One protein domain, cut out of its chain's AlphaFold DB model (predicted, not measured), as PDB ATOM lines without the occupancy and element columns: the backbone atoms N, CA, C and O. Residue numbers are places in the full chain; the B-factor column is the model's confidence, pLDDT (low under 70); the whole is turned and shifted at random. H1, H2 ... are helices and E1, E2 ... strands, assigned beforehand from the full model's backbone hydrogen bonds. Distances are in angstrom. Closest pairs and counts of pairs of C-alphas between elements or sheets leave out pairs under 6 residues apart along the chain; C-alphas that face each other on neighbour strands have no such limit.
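This is residues 2 to 53 of the 168 residues of an uncharacterized protein of Ancylostoma duodenale (UniProt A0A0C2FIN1). Little regular structure is present: a two-stranded hairpin, E1 and E2, makes one long side of an open loop, and a long link swings away from it to one short helix, H1, after which the last residues fold back toward the hairpin's turn. The printed part has 52 residues with E1, E2 and H1 in that order, an antiparallel sheet E1 - E2, and a mixed class with 20 residues in named elements. It is loose, with a radius of gyration of the C-alphas of 13.5 A, and spans 40 by 24 by 15 A.

E1, residues 10 to 16, and E2, residues 19 to 26, form a hairpin with a tight link, antiparallel at 154 degrees. N 14 and O 22 are within hydrogen-bond range at 2.8 A, as are N 26 and O 10 at 2.8 A. E2 bends by 71 degrees at residue 23. H1, residues 43 to 47, is apart from E1; its O i to N i+4 pair is within hydrogen-bond range.

E1 begins at C-alpha 10 (164.557, 128.977, 66.753) and is 16.6 A long. E2 is 17.6 A long. H1, 5.9 A long, ends at C-alpha 47 (161.291, 135.575, 48.187).

The C-alphas of Arg 3 and Glu 51, the two farthest apart, are 41.3 A apart. The printed part has no cut. The link from E2 to H1 is long, and its residues 32 to 37 stand free. Residues 2 to 7 and 28 to 33 have pLDDT under 70.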
ATOM      1  N   ASP A   2     148.540 126.237  72.214       49.38
ATOM      2  CA  ASP A   2     148.750 125.645  73.531       49.38
ATOM      3  C   ASP A   2     149.431 126.637  74.480       49.38
ATOM      4  O   ASP A   2     150.351 127.354  74.086       49.38
ATOM      5  N   ARG A   3     148.983 126.692  75.738       56.34
ATOM      6  CA  ARG A   3     149.363 127.754  76.694       56.34
ATOM      7  C   ARG A   3     150.825 127.696  77.170       56.34
ATOM      8  O   ARG A   3     151.248 128.547  77.944       56.34
ATOM      9  N   TRP A   4     151.559 126.676  76.739       57.12
ATOM     10  CA  TRP A   4     152.860 126.269  77.271       57.12
ATOM     11  C   TRP A   4     153.990 126.374  76.236       57.12
ATOM     12  O   TRP A   4     155.145 126.147  76.575       57.12
ATOM     13  N   LEU A   5     153.678 126.749  74.990       66.50
ATOM     14  CA  LEU A   5     154.635 126.846  73.878       66.50
ATOM     15  C   LEU A   5     154.936 128.310  73.503       66.50
ATOM     16  O   LEU A   5     155.039 128.648  72.330       66.50
ATOM     17  N   PHE A   6     155.038 129.192  74.501       62.09
ATOM     18  CA  PHE A   6     155.316 130.624  74.298       62.09
ATOM     19  C   PHE A   6     156.801 130.992  74.402       62.09
ATOM     20  O   PHE A   6     157.134 132.169  74.374       62.09
ATOM     21  N   GLY A   7     157.692 130.011  74.556       67.62
ATOM     22  CA  GLY A   7     159.126 130.249  74.672       67.62
ATOM     23  C   GLY A   7     159.931 129.136  74.019       67.62
ATOM     24  O   GLY A   7     159.489 127.989  73.949       67.62
ATOM     25  N   GLY A   8     161.117 129.482  73.536       77.62
ATOM     26  CA  GLY A   8     162.005 128.548  72.864       77.62
ATOM     27  C   GLY A   8     163.152 129.259  72.165       77.62
ATOM     28  O   GLY A   8     163.323 130.468  72.287       77.62
ATOM     29  N   LYS A   9     163.933 128.473  71.432       83.06
ATOM     30  CA  LYS A   9     164.994 128.943  70.543       83.06
ATOM     31  C   LYS A   9     164.659 128.461  69.145       83.06
ATOM     32  O   LYS A   9     164.288 127.296  68.984       83.06
ATOM     33  N   VAL A  10     164.785 129.335  68.156       84.75
ATOM     34  CA  VAL A  10     164.557 128.977  66.753       84.75
ATOM     35  C   VAL A  10     165.860 129.135  65.998       84.75
ATOM     36  O   VAL A  10     166.527 130.156  66.102       84.75
ATOM     37  N   TRP A  11     166.205 128.108  65.234       87.00
ATOM     38  CA  TRP A  11     167.304 128.156  64.283       87.00
ATOM     39  C   TRP A  11     166.707 128.296  62.892       87.00
ATOM     40  O   TRP A  11     165.790 127.551  62.539       87.00
ATOM     41  N   GLY A  12     167.205 129.252  62.120       88.81
ATOM     42  CA  GLY A  12     166.725 129.495  60.767       88.81
ATOM     43  C   GLY A  12     167.825 130.041  59.876       88.81
ATOM     44  O   GLY A  12     168.778 130.650  60.360       88.81
ATOM     45  N   GLU A  13     167.687 129.815  58.574       90.31
ATOM     46  CA  GLU A  13     168.480 130.537  57.583       90.31
ATOM     47  C   GLU A  13     167.995 131.983  57.533       90.31
ATOM     48  O   GLU A  13     166.815 132.253  57.292       90.31
ATOM     49  N   TRP A  14     168.903 132.914  57.803       87.69
ATOM     50  CA  TRP A  14     168.582 134.325  57.833       87.69
ATOM     51  C   TRP A  14     168.932 134.970  56.499       87.69
ATOM     52  O   TRP A  14     170.100 135.113  56.143       87.69
ATOM     53  N   THR A  15     167.907 135.411  55.777       89.12
ATOM     54  CA  THR A  15     168.069 136.271  54.606       89.12
ATOM     55  C   THR A  15     167.811 137.718  55.007       89.12
ATOM     56  O   THR A  15     166.702 138.066  55.412       89.12
ATOM     57  N   TYR A  16     168.825 138.570  54.880       86.12
ATOM     58  CA  TYR A  16     168.718 140.010  55.101       86.12
ATOM     59  C   TYR A  16     168.888 140.729  53.764       86.12
ATOM     60  O   TYR A  16     169.916 140.586  53.103       86.12
ATOM     61  N   ARG A  17     167.861 141.480  53.342       84.06
ATOM     62  CA  ARG A  17     167.873 142.291  52.104       84.06
ATOM     63  C   ARG A  17     168.308 141.512  50.858       84.06
ATOM     64  O   ARG A  17     169.202 141.916  50.120       84.06
ATOM     65  N   GLY A  18     167.712 140.335  50.672       85.88
ATOM     66  CA  GLY A  18     168.005 139.456  49.538       85.88
ATOM     67  C   GLY A  18     169.328 138.691  49.635       85.88
ATOM     68  O   GLY A  18     169.620 137.891  48.748       85.88
ATOM     69  N   ARG A  19     170.121 138.875  50.701       86.00
ATOM     70  CA  ARG A  19     171.381 138.155  50.910       86.00
ATOM     71  C   ARG A  19     171.261 137.151  52.049       86.00
ATOM     72  O   ARG A  19     170.836 137.495  53.149       86.00
ATOM     73  N   ASN A  20     171.649 135.906  51.785       88.56
ATOM     74  CA  ASN A  20     171.677 134.859  52.803       88.56
ATOM     75  C   ASN A  20     172.901 135.058  53.717       88.56
ATOM     76  O   ASN A  20     174.038 135.080  53.239       88.56
ATOM     77  N   LEU A  21     172.653 135.226  55.017       85.81
ATOM     78  CA  LEU A  21     173.654 135.412  56.075       85.81
ATOM     79  C   LEU A  21     174.029 134.093  56.774       85.81
ATOM     80  O   LEU A  21     174.927 134.070  57.615       85.81
ATOM     81  N   GLY A  22     173.367 132.991  56.417       86.00
ATOM     82  CA  GLY A  22     173.570 131.669  56.995       86.00
ATOM     83  C   GLY A  22     172.601 131.357  58.132       86.00
ATOM     84  O   GLY A  22     171.543 131.966  58.275       86.00
ATOM     85  N   VAL A  23     172.955 130.351  58.928       88.12
ATOM     86  CA  VAL A  23     172.112 129.852  60.017       88.12
ATOM     87  C   VAL A  23     172.311 130.713  61.262       88.12
ATOM     88  O   VAL A  23     173.434 130.843  61.749       88.12
ATOM     89  N   TYR A  24     171.220 131.261  61.792       84.06
ATOM     90  CA  TYR A  24     171.222 132.117  62.977       84.06
ATOM     91  C   TYR A  24     170.325 131.556  64.087       84.06
ATOM     92  O   TYR A  24     169.281 130.950  63.822       84.06
ATOM     93  N   GLU A  25     170.745 131.761  65.338       84.88
ATOM     94  CA  GLU A  25     169.980 131.409  66.533       84.88
ATOM     95  C   GLU A  25     169.134 132.603  66.988       84.88
ATOM     96  O   GLU A  25     169.612 133.536  67.632       84.88
ATOM     97  N   PHE A  26     167.834 132.541  66.729       78.69
ATOM     98  CA  PHE A  26     166.870 133.486  67.273       78.69
ATOM     99  C   PHE A  26     166.501 133.051  68.700       78.69
ATOM    100  O   PHE A  26     165.603 132.232  68.910       78.69
ATOM    101  N   ALA A  27     167.235 133.567  69.689       70.38
ATOM    102  CA  ALA A  27     166.999 133.286  71.111       70.38
ATOM    103  C   ALA A  27     166.420 134.483  71.883       70.38
ATOM    104  O   ALA A  27     165.571 134.297  72.751       70.38
ATOM    105  N   ASN A  28     166.857 135.706  71.565       66.12
ATOM    106  CA  ASN A  28     166.514 136.898  72.349       66.12
ATOM    107  C   ASN A  28     165.241 137.605  71.849       66.12
ATOM    108  O   ASN A  28     164.491 138.157  72.648       66.12
ATOM    109  N   ASP A  29     164.948 137.520  70.548       64.62
ATOM    110  CA  ASP A  29     163.890 138.317  69.903       64.62
ATOM    111  C   ASP A  29     162.627 137.528  69.549       64.62
ATOM    112  O   ASP A  29     161.685 138.060  68.956       64.62
ATOM    113  N   LEU A  30     162.563 136.255  69.945       65.19
ATOM    114  CA  LEU A  30     161.427 135.391  69.622       65.19
ATOM    115  C   LEU A  30     160.125 135.832  70.306       65.19
ATOM    116  O   LEU A  30     159.037 135.603  69.789       65.19
ATOM    117  N   ASN A  31     160.247 136.495  71.458       62.62
ATOM    118  CA  ASN A  31     159.115 136.984  72.244       62.62
ATOM    119  C   ASN A  31     158.587 138.348  71.771       62.62
ATOM    120  O   ASN A  31     157.650 138.875  72.377       62.62
ATOM    121  N   ARG A  32     159.177 138.952  70.728       65.62
ATOM    122  CA  ARG A  32     158.635 140.182  70.135       65.62
ATOM    123  C   ARG A  32     157.318 139.867  69.420       65.62
ATOM    124  O   ARG A  32     157.150 138.794  68.857       65.62
ATOM    125  N   SER A  33     156.368 140.796  69.418       61.16
ATOM    126  CA  SER A  33     155.076 140.631  68.730       61.16
ATOM    127  C   SER A  33     155.133 140.900  67.218       61.16
ATOM    128  O   SER A  33     154.092 140.927  66.567       61.16
ATOM    129  N   ASP A  34     156.326 141.110  66.657       77.69
ATOM    130  CA  ASP A  34     156.506 141.652  65.303       77.69
ATOM    131  C   ASP A  34     156.638 140.574  64.216       77.69
ATOM    132  O   ASP A  34     156.706 140.881  63.025       77.69
ATOM    133  N   TRP A  35     156.640 139.296  64.602       81.00
ATOM    134  CA  TRP A  35     156.733 138.180  63.667       81.00
ATOM    135  C   TRP A  35     155.459 138.043  62.830       81.00
ATOM    136  O   TRP A  35     154.341 138.014  63.352       81.00
ATOM    137  N   ARG A  36     155.629 137.885  61.515       85.44
ATOM    138  CA  ARG A  36     154.548 137.572  60.575       85.44
ATOM    139  C   ARG A  36     154.887 136.305  59.809       85.44
ATOM    140  O   ARG A  36     156.000 136.150  59.318       85.44
ATOM    141  N   LEU A  37     153.917 135.403  59.714       89.38
ATOM    142  CA  LEU A  37     154.051 134.190  58.919       89.38
ATOM    143  C   LEU A  37     153.705 134.504  57.461       89.38
ATOM    144  O   LEU A  37     152.605 134.971  57.184       89.38
ATOM    145  N   ILE A  38     154.624 134.201  56.546       90.75
ATOM    146  CA  ILE A  38     154.373 134.272  55.103       90.75
ATOM    147  C   ILE A  38     153.633 132.999  54.681       90.75
ATOM    148  O   ILE A  38     154.054 131.882  55.004       90.75
ATOM    149  N   HIS A  39     152.514 133.144  53.975       93.25
ATOM    150  CA  HIS A  39     151.756 131.993  53.498       93.25
ATOM    151  C   HIS A  39     152.400 131.375  52.248       93.25
ATOM    152  O   HIS A  39     152.931 132.067  51.389       93.25
ATOM    153  N   LYS A  40     152.262 130.052  52.082       94.50
ATOM    154  CA  LYS A  40     152.866 129.290  50.964       94.50
ATOM    155  C   LYS A  40     152.550 129.816  49.558       94.50
ATOM    156  O   LYS A  40     153.306 129.569  48.628       94.50
ATOM    157  N   HIS A  41     151.404 130.468  49.370       94.62
ATOM    158  CA  HIS A  41     151.020 131.011  48.065       94.62
ATOM    159  C   HIS A  41     151.682 132.365  47.772       94.62
ATOM    160  O   HIS A  41     151.872 132.692  46.606       94.62
ATOM    161  N   GLU A  42     152.074 133.103  48.813       93.00
ATOM    162  CA  GLU A  42     152.767 134.396  48.740       93.00
ATOM    163  C   GLU A  42     154.295 134.224  48.787       93.00
ATOM    164  O   GLU A  42     155.037 135.117  48.399       93.00
ATOM    165  N   GLU A  43     154.782 133.054  49.215       91.25
ATOM    166  CA  GLU A  43     156.207 132.745  49.386       91.25
ATOM    167  C   GLU A  43     157.054 133.129  48.167       91.25
ATOM    168  O   GLU A  43     158.092 133.765  48.312       91.25
ATOM    169  N   LYS A  44     156.597 132.813  46.951       92.00
ATOM    170  CA  LYS A  44     157.339 133.147  45.725       92.00
ATOM    171  C   LYS A  44     157.486 134.650  45.511       92.00
ATOM    172  O   LYS A  44     158.537 135.080  45.060       92.00
ATOM    173  N   GLU A  45     156.446 135.419  45.819       90.50
ATOM    174  CA  GLU A  45     156.448 136.874  45.657       90.50
ATOM    175  C   GLU A  45     157.342 137.539  46.707       90.50
ATOM    176  O   GLU A  45     158.127 138.417  46.373       90.50
ATOM    177  N   PHE A  46     157.291 137.066  47.955       87.00
ATOM    178  CA  PHE A  46     158.123 137.593  49.041       87.00
ATOM    179  C   PHE A  46     159.599 137.194  48.947       87.00
ATOM    180  O   PHE A  46     160.454 137.902  49.475       87.00
ATOM    181  N   THR A  47     159.907 136.057  48.319       87.62
ATOM    182  CA  THR A  47     161.291 135.575  48.187       87.62
ATOM    183  C   THR A  47     161.994 136.170  46.962       87.62
ATOM    184  O   THR A  47     163.223 136.175  46.911       87.62
ATOM    185  N   ASP A  48     161.247 136.676  45.975       89.31
ATOM    186  CA  ASP A  48     161.828 137.278  44.776       89.31
ATOM    187  C   ASP A  48     162.450 138.647  45.101       89.31
ATOM    188  O   ASP A  48     161.768 139.601  45.473       89.31
ATOM    189  N   CYS A  49     163.773 138.746  44.967       84.50
ATOM    190  CA  CYS A  49     164.534 139.964  45.219       84.50
ATOM    191  C   CYS A  49     165.359 140.310  43.978       84.50
ATOM    192  O   CYS A  49     166.298 139.600  43.622       84.50
ATOM    193  N   LYS A  50     165.000 141.414  43.314       84.38
ATOM    194  CA  LYS A  50     165.658 141.865  42.076       84.38
ATOM    195  C   LYS A  50     167.019 142.509  42.330       84.38
ATOM    196  O   LYS A  50     167.917 142.376  41.506       84.38
ATOM    197  N   GLU A  51     167.155 143.190  43.463       83.94
ATOM    198  CA  GLU A  51     168.338 143.965  43.834       83.94
ATOM    199  C   GLU A  51     168.790 143.540  45.237       83.94
ATOM    200  O   GLU A  51     168.413 144.159  46.234       83.94
ATOM    201  N   PRO A  52     169.534 142.425  45.348       84.94
ATOM    202  CA  PRO A  52     170.083 141.998  46.624       84.94
ATOM    203  C   PRO A  52     171.199 142.946  47.072       84.94
ATOM    204  O   PRO A  52     171.942 143.495  46.255       84.94
ATOM    205  N   MET A  53     171.364 143.075  48.387       84.44
ATOM    206  CA  MET A  53     172.416 143.900  48.981       84.44
ATOM    207  C   MET A  53     173.817 143.476  48.502       84.44
ATOM    208  O   MET A  53     174.215 142.311  48.630       84.44
TER     209      MET A  53